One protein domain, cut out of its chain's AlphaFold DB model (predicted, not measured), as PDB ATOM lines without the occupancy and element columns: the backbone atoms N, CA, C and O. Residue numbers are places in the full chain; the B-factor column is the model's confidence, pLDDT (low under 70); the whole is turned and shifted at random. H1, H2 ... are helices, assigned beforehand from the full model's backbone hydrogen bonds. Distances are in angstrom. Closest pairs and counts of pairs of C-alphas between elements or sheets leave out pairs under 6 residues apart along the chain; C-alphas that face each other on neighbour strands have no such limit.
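Overview. This is residues 399 to 469 of the 664 residues of an uncharacterized protein of Tetracentron sinense (UniProt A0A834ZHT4). One long straight helix, H1, makes most of the length of a loose, elongated model, and a short helix, H2, is set crosswise near its first residues. The unnamed residues 399 to 423 run past that same end of H1 and fold back into it, while residues 445 to 458 return along H1 toward H2. The printed part has 71 residues, with two named helices in the order H1, H2 and no named strand; the class is all helix, though just 30 residues are in named elements. The whole is loose, with a radius of gyration of the C-alphas of 13.9 A and spans of 43 by 26 by 18 A.

Arrangement. Residues 399 to 423 precede H1, residues 424 to 444. A long link of 14 residues joins it to H2, residues 459 to 467. The two helices are close but not clearly touching, with 1 pair of C-alphas within 8 A, those of Val 427 and Leu 461, 7.1 A apart. Their lines are only just about perpendicular, at 73 degrees. In H1 and H2 every O i to N i+4 pair is within hydrogen-bond range.

Along the chain. H1 begins at C-alpha 424, (57.138, -21.286, 7.602), and ends at C-alpha 444, (28.575, -30.730, 6.222), a length of 30.1 A. H2 measures 12.5 A from first to last C-alpha and ends at C-alpha 467, (50.748, -13.295, 15.694).

Size, cuts and confidence. The two C-alphas farthest apart, those of His 418 and Lys 445, are 43.0 A apart. The printed part has no cut. The mean pLDDT of the printed part is 72.1; residues 411 to 423 and 455 to 469 are under 70.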
ATOM      1  N   GLU A 399      39.008 -32.776  -3.057       78.81
ATOM      2  CA  GLU A 399      40.181 -32.883  -3.921       78.81
ATOM      3  C   GLU A 399      40.869 -34.246  -3.753       78.81
ATOM      4  O   GLU A 399      41.064 -34.737  -2.639       78.81
ATOM      5  N   LYS A 400      41.293 -34.849  -4.873       74.75
ATOM      6  CA  LYS A 400      41.930 -36.182  -4.902       74.75
ATOM      7  C   LYS A 400      43.227 -36.269  -4.088       74.75
ATOM      8  O   LYS A 400      43.662 -37.368  -3.765       74.75
ATOM      9  N   MET A 401      43.837 -35.128  -3.769       82.25
ATOM     10  CA  MET A 401      45.060 -35.051  -2.971       82.25
ATOM     11  C   MET A 401      44.850 -35.264  -1.464       82.25
ATOM     12  O   MET A 401      45.839 -35.368  -0.753       82.25
ATOM     13  N   TYR A 402      43.606 -35.333  -0.967       84.75
ATOM     14  CA  TYR A 402      43.293 -35.527   0.460       84.75
ATOM     15  C   TYR A 402      42.732 -36.925   0.762       84.75
ATOM     16  O   TYR A 402      41.748 -37.073   1.491       84.75
ATOM     17  N   GLY A 403      43.342 -37.961   0.182       82.94
ATOM     18  CA  GLY A 403      43.005 -39.351   0.498       82.94
ATOM     19  C   GLY A 403      43.383 -39.737   1.935       82.94
ATOM     20  O   GLY A 403      44.053 -38.982   2.640       82.94
ATOM     21  N   SER A 404      43.011 -40.953   2.359       85.19
ATOM     22  CA  SER A 404      43.283 -41.476   3.714       85.19
ATOM     23  C   SER A 404      44.763 -41.453   4.111       85.19
ATOM     24  O   SER A 404      45.082 -41.419   5.294       85.19
ATOM     25  N   TYR A 405      45.663 -41.480   3.130       87.25
ATOM     26  CA  TYR A 405      47.086 -41.219   3.296       87.25
ATOM     27  C   TYR A 405      47.573 -40.408   2.098       87.25
ATOM     28  O   TYR A 405      47.330 -40.809   0.959       87.25
ATOM     29  N   SER A 406      48.233 -39.279   2.351       88.56
ATOM     30  CA  SER A 406      48.730 -38.381   1.306       88.56
ATOM     31  C   SER A 406      50.061 -37.770   1.735       88.56
ATOM     32  O   SER A 406      50.193 -37.315   2.870       88.56
ATOM     33  N   PHE A 407      51.037 -37.749   0.827       87.31
ATOM     34  CA  PHE A 407      52.315 -37.067   1.026       87.31
ATOM     35  C   PHE A 407      52.326 -35.777   0.205       87.31
ATOM     36  O   PHE A 407      52.244 -35.820  -1.023       87.31
ATOM     37  N   ILE A 408      52.408 -34.628   0.879       87.19
ATOM     38  CA  ILE A 408      52.421 -33.310   0.239       87.19
ATOM     39  C   ILE A 408      53.857 -32.791   0.262       87.19
ATOM     40  O   ILE A 408      54.355 -32.362   1.298       87.19
ATOM     41  N   ASN A 409      54.524 -32.841  -0.889       84.00
ATOM     42  CA  ASN A 409      55.882 -32.327  -1.032       84.00
ATOM     43  C   ASN A 409      55.886 -30.784  -1.074       84.00
ATOM     44  O   ASN A 409      55.335 -30.193  -2.004       84.00
ATOM     45  N   VAL A 410      56.539 -30.133  -0.106       81.12
ATOM     46  CA  VAL A 410      56.669 -28.666  -0.020       81.12
ATOM     47  C   VAL A 410      58.073 -28.241  -0.472       81.12
ATOM     48  O   VAL A 410      58.986 -28.062   0.328       81.12
ATOM     49  N   ALA A 411      58.252 -28.063  -1.784       64.44
ATOM     50  CA  ALA A 411      59.567 -27.933  -2.431       64.44
ATOM     51  C   ALA A 411      60.417 -26.693  -2.055       64.44
ATOM     52  O   ALA A 411      61.612 -26.679  -2.336       64.44
ATOM     53  N   TYR A 412      59.836 -25.651  -1.443       60.59
ATOM     54  CA  TYR A 412      60.519 -24.371  -1.150       60.59
ATOM     55  C   TYR A 412      60.669 -24.068   0.345       60.59
ATOM     56  O   TYR A 412      60.909 -22.923   0.736       60.59
ATOM     57  N   GLY A 413      60.516 -25.084   1.189       56.91
ATOM     58  CA  GLY A 413      60.788 -24.973   2.611       56.91
ATOM     59  C   GLY A 413      62.240 -24.609   2.899       56.91
ATOM     60  O   GLY A 413      63.137 -25.362   2.535       56.91
ATOM     61  N   LYS A 414      62.495 -23.466   3.542       56.84
ATOM     62  CA  LYS A 414      63.825 -23.131   4.071       56.84
ATOM     63  C   LYS A 414      63.795 -23.197   5.587       56.84
ATOM     64  O   LYS A 414      62.971 -22.530   6.211       56.84
ATOM     65  N   GLU A 415      64.713 -23.969   6.153       58.59
ATOM     66  CA  GLU A 415      64.939 -24.018   7.591       58.59
ATOM     67  C   GLU A 415      65.713 -22.774   8.034       58.59
ATOM     68  O   GLU A 415      66.825 -22.514   7.575       58.59
ATOM     69  N   ASP A 416      65.110 -21.969   8.905       54.56
ATOM     70  CA  ASP A 416      65.775 -20.787   9.455       54.56
ATOM     71  C   ASP A 416      66.745 -21.200  10.578       54.56
ATOM     72  O   ASP A 416      66.344 -21.691  11.640       54.56
ATOM     73  N   SER A 417      68.040 -21.015  10.329       49.16
ATOM     74  CA  SER A 417      69.153 -21.515  11.145       49.16
ATOM     75  C   SER A 417      69.352 -20.774  12.473       49.16
ATOM     76  O   SER A 417      69.982 -21.310  13.381       49.16
ATOM     77  N   HIS A 418      68.766 -19.584  12.644       49.72
ATOM     78  CA  HIS A 418      68.924 -18.783  13.867       49.72
ATOM     79  C   HIS A 418      67.942 -19.172  14.983       49.72
ATOM     80  O   HIS A 418      68.067 -18.716  16.119       49.72
ATOM     81  N   ALA A 419      66.965 -20.036  14.689       43.47
ATOM     82  CA  ALA A 419      65.938 -20.443  15.637       43.47
ATOM     83  C   ALA A 419      65.492 -21.895  15.405       43.47
ATOM     84  O   ALA A 419      64.328 -22.101  15.091       43.47
ATOM     85  N   ARG A 420      66.402 -22.871  15.581       51.47
ATOM     86  CA  ARG A 420      66.152 -24.336  15.559       51.47
ATOM     87  C   ARG A 420      65.057 -24.762  14.558       51.47
ATOM     88  O   ARG A 420      63.895 -24.866  14.936       51.47
ATOM     89  N   TYR A 421      65.463 -25.018  13.313       55.09
ATOM     90  CA  TYR A 421      64.743 -25.792  12.287       55.09
ATOM     91  C   TYR A 421      63.221 -25.527  12.207       55.09
ATOM     92  O   TYR A 421      62.405 -26.364  12.601       55.09
ATOM     93  N   LYS A 422      62.832 -24.346  11.701       61.69
ATOM     94  CA  LYS A 422      61.433 -23.987  11.376       61.69
ATOM     95  C   LYS A 422      61.235 -23.859   9.866       61.69
ATOM     96  O   LYS A 422      62.079 -23.268   9.200       61.69
ATOM     97  N   ASN A 423      60.089 -24.309   9.355       68.81
ATOM     98  CA  ASN A 423      59.695 -24.137   7.958       68.81
ATOM     99  C   ASN A 423      58.336 -23.426   7.857       68.81
ATOM    100  O   ASN A 423      57.280 -24.048   7.938       68.81
ATOM    101  N   MET A 424      58.359 -22.107   7.650       71.19
ATOM    102  CA  MET A 424      57.138 -21.286   7.602       71.19
ATOM    103  C   MET A 424      56.216 -21.612   6.420       71.19
ATOM    104  O   MET A 424      55.025 -21.306   6.468       71.19
ATOM    105  N   VAL A 425      56.749 -22.233   5.364       71.81
ATOM    106  CA  VAL A 425      55.952 -22.658   4.209       71.81
ATOM    107  C   VAL A 425      55.108 -23.875   4.585       71.81
ATOM    108  O   VAL A 425      53.913 -23.896   4.299       71.81
ATOM    109  N   GLU A 426      55.686 -24.846   5.297       77.00
ATOM    110  CA  GLU A 426      54.940 -25.994   5.833       77.00
ATOM    111  C   GLU A 426      53.853 -25.556   6.816       77.00
ATOM    112  O   GLU A 426      52.722 -26.030   6.715       77.00
ATOM    113  N   VAL A 427      54.150 -24.598   7.704       75.75
ATOM    114  CA  VAL A 427      53.154 -24.041   8.641       75.75
ATOM    115  C   VAL A 427      51.943 -23.485   7.897       75.75
ATOM    116  O   VAL A 427      50.806 -23.818   8.232       75.75
ATOM    117  N   ALA A 428      52.173 -22.671   6.864       75.12
ATOM    118  CA  ALA A 428      51.097 -22.075   6.078       75.12
ATOM    119  C   ALA A 428      50.255 -23.138   5.349       75.12
ATOM    120  O   ALA A 428      49.027 -23.035   5.314       75.12
ATOM    121  N   VAL A 429      50.897 -24.180   4.806       81.06
ATOM    122  CA  VAL A 429      50.204 -25.310   4.168       81.06
ATOM    123  C   VAL A 429      49.344 -26.064   5.185       81.06
ATOM    124  O   VAL A 429      48.158 -26.275   4.932       81.06
ATOM    125  N   VAL A 430      49.894 -26.413   6.353       85.19
ATOM    126  CA  VAL A 430      49.156 -27.107   7.422       85.19
ATOM    127  C   VAL A 430      47.970 -26.268   7.898       85.19
ATOM    128  O   VAL A 430      46.856 -26.783   7.977       85.19
ATOM    129  N   ALA A 431      48.169 -24.971   8.146       80.06
ATOM    130  CA  ALA A 431      47.104 -24.062   8.561       80.06
ATOM    131  C   ALA A 431      45.971 -23.989   7.523       80.06
ATOM    132  O   ALA A 431      44.794 -24.024   7.886       80.06
ATOM    133  N   ASN A 432      46.303 -23.961   6.228       81.69
ATOM    134  CA  ASN A 432      45.306 -23.964   5.158       81.69
ATOM    135  C   ASN A 432      44.508 -25.280   5.105       81.69
ATOM    136  O   ASN A 432      43.284 -25.260   4.954       81.69
ATOM    137  N   ILE A 433      45.169 -26.428   5.283       86.81
ATOM    138  CA  ILE A 433      44.501 -27.738   5.332       86.81
ATOM    139  C   ILE A 433      43.548 -27.803   6.532       86.81
ATOM    140  O   ILE A 433      42.384 -28.171   6.371       86.81
ATOM    141  N   VAL A 434      44.000 -27.393   7.721       87.75
ATOM    142  CA  VAL A 434      43.171 -27.356   8.938       87.75
ATOM    143  C   VAL A 434      41.981 -26.407   8.762       87.75
ATOM    144  O   VAL A 434      40.846 -26.788   9.053       87.75
ATOM    145  N   GLY A 435      42.203 -25.208   8.217       81.25
ATOM    146  CA  GLY A 435      41.133 -24.254   7.918       81.25
ATOM    147  C   GLY A 435      40.121 -24.793   6.901       81.25
ATOM    148  O   GLY A 435      38.915 -24.589   7.051       81.25
ATOM    149  N   SER A 436      40.582 -25.537   5.896       85.88
ATOM    150  CA  SER A 436      39.717 -26.188   4.904       85.88
ATOM    151  C   SER A 436      38.890 -27.319   5.519       85.88
ATOM    152  O   SER A 436      37.688 -27.409   5.263       85.88
ATOM    153  N   LEU A 437      39.491 -28.138   6.389       87.06
ATOM    154  CA  LEU A 437      38.784 -29.175   7.151       87.06
ATOM    155  C   LEU A 437      37.716 -28.573   8.067       87.06
ATOM    156  O   LEU A 437      36.613 -29.109   8.150       87.06
ATOM    157  N   PHE A 438      38.009 -27.440   8.710       83.81
ATOM    158  CA  PHE A 438      37.038 -26.723   9.533       83.81
ATOM    159  C   PHE A 438      35.853 -26.215   8.700       83.81
ATOM    160  O   PHE A 438      34.702 -26.488   9.036       83.81
ATOM    161  N   LYS A 439      36.113 -25.561   7.560       84.31
ATOM    162  CA  LYS A 439      35.053 -25.116   6.637       84.31
ATOM    163  C   LYS A 439      34.184 -26.284   6.166       84.31
ATOM    164  O   LYS A 439      32.959 -26.180   6.182       84.31
ATOM    165  N   ALA A 440      34.798 -27.411   5.803       84.81
ATOM    166  CA  ALA A 440      34.078 -28.618   5.405       84.81
ATOM    167  C   ALA A 440      33.251 -29.215   6.558       84.81
ATOM    168  O   ALA A 440      32.108 -29.626   6.352       84.81
ATOM    169  N   SER A 441      33.791 -29.221   7.781       85.75
ATOM    170  CA  SER A 441      33.092 -29.648   8.999       85.75
ATOM    171  C   SER A 441      31.830 -28.816   9.239       85.75
ATOM    172  O   SER A 441      30.764 -29.380   9.481       85.75
ATOM    173  N   VAL A 442      31.929 -27.487   9.124       85.25
ATOM    174  CA  VAL A 442      30.793 -26.564   9.288       85.25
ATOM    175  C   VAL A 442      29.758 -26.769   8.179       85.25
ATOM    176  O   VAL A 442      28.577 -26.949   8.471       85.25
ATOM    177  N   ALA A 443      30.192 -26.814   6.916       86.00
ATOM    178  CA  ALA A 443      29.295 -26.966   5.770       86.00
ATOM    179  C   ALA A 443      28.524 -28.297   5.783       86.00
ATOM    180  O   ALA A 443      27.352 -28.345   5.421       86.00
ATOM    181  N   THR A 444      29.171 -29.383   6.215       85.44
ATOM    182  CA  THR A 444      28.575 -30.730   6.222       85.44
ATOM    183  C   THR A 444      27.925 -31.114   7.551       85.44
ATOM    184  O   THR A 444      27.304 -32.173   7.629       85.44
ATOM    185  N   LYS A 445      28.088 -30.293   8.600       84.12
ATOM    186  CA  LYS A 445      27.710 -30.597   9.994       84.12
ATOM    187  C   LYS A 445      28.295 -31.917  10.524       84.12
ATOM    188  O   LYS A 445      27.782 -32.492  11.483       84.12
ATOM    189  N   LYS A 446      29.368 -32.425   9.909       81.12
ATOM    190  CA  LYS A 446      30.057 -33.638  10.361       81.12
ATOM    191  C   LYS A 446      31.141 -33.259  11.352       81.12
ATOM    192  O   LYS A 446      31.958 -32.395  11.066       81.12
ATOM    193  N   ARG A 447      31.195 -33.950  12.490       79.94
ATOM    194  CA  ARG A 447      32.261 -33.757  13.479       79.94
ATOM    195  C   ARG A 447      33.597 -34.268  12.929       79.94
ATOM    196  O   ARG A 447      33.707 -35.440  12.566       79.94
ATOM    197  N   VAL A 448      34.605 -33.399  12.919       83.50
ATOM    198  CA  VAL A 448      35.988 -33.723  12.541       83.50
ATOM    199  C   VAL A 448      36.892 -33.576  13.764       83.50
ATOM    200  O   VAL A 448      36.740 -32.645  14.549       83.50
ATOM    201  N   SER A 449      37.828 -34.508  13.937       85.00
ATOM    202  CA  SER A 449      38.865 -34.453  14.973       85.00
ATOM    203  C   SER A 449      40.220 -34.391  14.285       85.00
ATOM    204  O   SER A 449      40.512 -35.241  13.445       85.00
ATOM    205  N   VAL A 450      41.023 -33.382  14.616       85.81
ATOM    206  CA  VAL A 450      42.304 -33.110  13.957       85.81
ATOM    207  C   VAL A 450      43.408 -33.078  15.006       85.81
ATOM    208  O   VAL A 450      43.245 -32.458  16.053       85.81
ATOM    209  N   GLY A 451      44.527 -33.741  14.716       86.56
ATOM    210  CA  GLY A 451      45.763 -33.649  15.486       86.56
ATOM    211  C   GLY A 451      46.914 -33.288  14.555       86.56
ATOM    212  O   GLY A 451      47.050 -33.892  13.492       86.56
ATOM    213  N   VAL A 452      47.720 -32.299  14.939       81.31
ATOM    214  CA  VAL A 452      48.917 -31.880  14.200       81.31
ATOM    215  C   VAL A 452      50.138 -32.311  15.003       81.31
ATOM    216  O   VAL A 452      50.268 -31.946  16.169       81.31
ATOM    217  N   ILE A 453      51.016 -33.102  14.386       81.12
ATOM    218  CA  ILE A 453      52.233 -33.624  15.014       81.12
ATOM    219  C   ILE A 453      53.434 -32.993  14.312       81.12
ATOM    220  O   ILE A 453      53.520 -33.021  13.087       81.12
ATOM    221  N   SER A 454      54.351 -32.429  15.095       75.81
ATOM    222  CA  SER A 454      55.616 -31.862  14.627       75.81
ATOM    223  C   SER A 454      56.751 -32.400  15.503       75.81
ATOM    224  O   SER A 454      56.612 -32.355  16.727       75.81
ATOM    225  N   PRO A 455      57.874 -32.862  14.920       64.12
ATOM    226  CA  PRO A 455      59.056 -33.272  15.682       64.12
ATOM    227  C   PRO A 455      59.670 -32.139  16.525       64.12
ATOM    228  O   PRO A 455      60.323 -32.412  17.525       64.12
ATOM    229  N   ASN A 456      59.439 -30.871  16.149       57.12
ATOM    230  CA  ASN A 456      59.949 -29.688  16.851       57.12
ATOM    231  C   ASN A 456      58.827 -28.902  17.557       57.12
ATOM    232  O   ASN A 456      57.728 -28.763  17.014       57.12
ATOM    233  N   ASN A 457      59.138 -28.367  18.751       52.72
ATOM    234  CA  ASN A 457      58.246 -27.689  19.711       52.72
ATOM    235  C   ASN A 457      57.067 -26.917  19.079       52.72
ATOM    236  O   ASN A 457      57.205 -25.766  18.651       52.72
ATOM    237  N   ALA A 458      55.876 -27.527  19.143       49.41
ATOM    238  CA  ALA A 458      54.584 -26.997  18.692       49.41
ATOM    239  C   ALA A 458      54.204 -25.619  19.284       49.41
ATOM    240  O   ALA A 458      53.349 -24.921  18.744       49.41
ATOM    241  N   GLN A 459      54.880 -25.185  20.350       45.69
ATOM    242  CA  GLN A 459      54.722 -23.862  20.961       45.69
ATOM    243  C   GLN A 459      54.903 -22.699  19.978       45.69
ATOM    244  O   GLN A 459      54.196 -21.707  20.100       45.69
ATOM    245  N   LYS A 460      55.789 -22.798  18.977       54.19
ATOM    246  CA  LYS A 460      55.974 -21.691  18.017       54.19
ATOM    247  C   LYS A 460      54.922 -21.645  16.908       54.19
ATOM    248  O   LYS A 460      54.670 -20.565  16.392       54.19
ATOM    249  N   LEU A 461      54.286 -22.774  16.578       54.41
ATOM    250  CA  LEU A 461      53.119 -22.803  15.681       54.41
ATOM    251  C   LEU A 461      51.943 -22.066  16.315       54.41
ATOM    252  O   LEU A 461      51.272 -21.278  15.661       54.41
ATOM    253  N   VAL A 462      51.749 -22.297  17.614       54.66
ATOM    254  CA  VAL A 462      50.776 -21.566  18.425       54.66
ATOM    255  C   VAL A 462      51.105 -20.071  18.447       54.66
ATOM    256  O   VAL A 462      50.205 -19.264  18.263       54.66
ATOM    257  N   VAL A 463      52.379 -19.691  18.600       56.47
ATOM    258  CA  VAL A 463      52.804 -18.277  18.576       56.47
ATOM    259  C   VAL A 463      52.609 -17.617  17.200       56.47
ATOM    260  O   VAL A 463      52.001 -16.561  17.150       56.47
ATOM    261  N   ASP A 464      53.020 -18.224  16.081       55.75
ATOM    262  CA  ASP A 464      52.798 -17.638  14.738       55.75
ATOM    263  C   ASP A 464      51.304 -17.516  14.404       55.75
ATOM    264  O   ASP A 464      50.865 -16.528  13.819       55.75
ATOM    265  N   ALA A 465      50.497 -18.495  14.820       54.47
ATOM    266  CA  ALA A 465      49.057 -18.422  14.647       54.47
ATOM    267  C   ALA A 465      48.426 -17.331  15.547       54.47
ATOM    268  O   ALA A 465      47.487 -16.661  15.112       54.47
ATOM    269  N   LYS A 466      48.972 -17.076  16.750       55.69
ATOM    270  CA  LYS A 466      48.614 -15.904  17.578       55.69
ATOM    271  C   LYS A 466      48.998 -14.596  16.883       55.69
ATOM    272  O   LYS A 466      48.153 -13.716  16.760       55.69
ATOM    273  N   ASP A 467      50.219 -14.499  16.356       62.41
ATOM    274  CA  ASP A 467      50.748 -13.295  15.694       62.41
ATOM    275  C   ASP A 467      49.965 -12.927  14.423       62.41
ATOM    276  O   ASP A 467      49.796 -11.753  14.096       62.41
ATOM    277  N   ARG A 468      49.441 -13.928  13.708       64.75
ATOM    278  CA  ARG A 468      48.580 -13.741  12.528       64.75
ATOM    279  C   ARG A 468      47.106 -13.526  12.871       64.75
ATOM    280  O   ARG A 468      46.290 -13.429  11.954       64.75
ATOM    281  N   GLY A 469      46.756 -13.492  14.157       51.94
ATOM    282  CA  GLY A 469      45.381 -13.347  14.626       51.94
ATOM    283  C   GLY A 469      44.469 -14.494  14.192       51.94
ATOM    284  O   GLY A 469      43.280 -14.280  14.008       51.94
TER     285      GLY A 469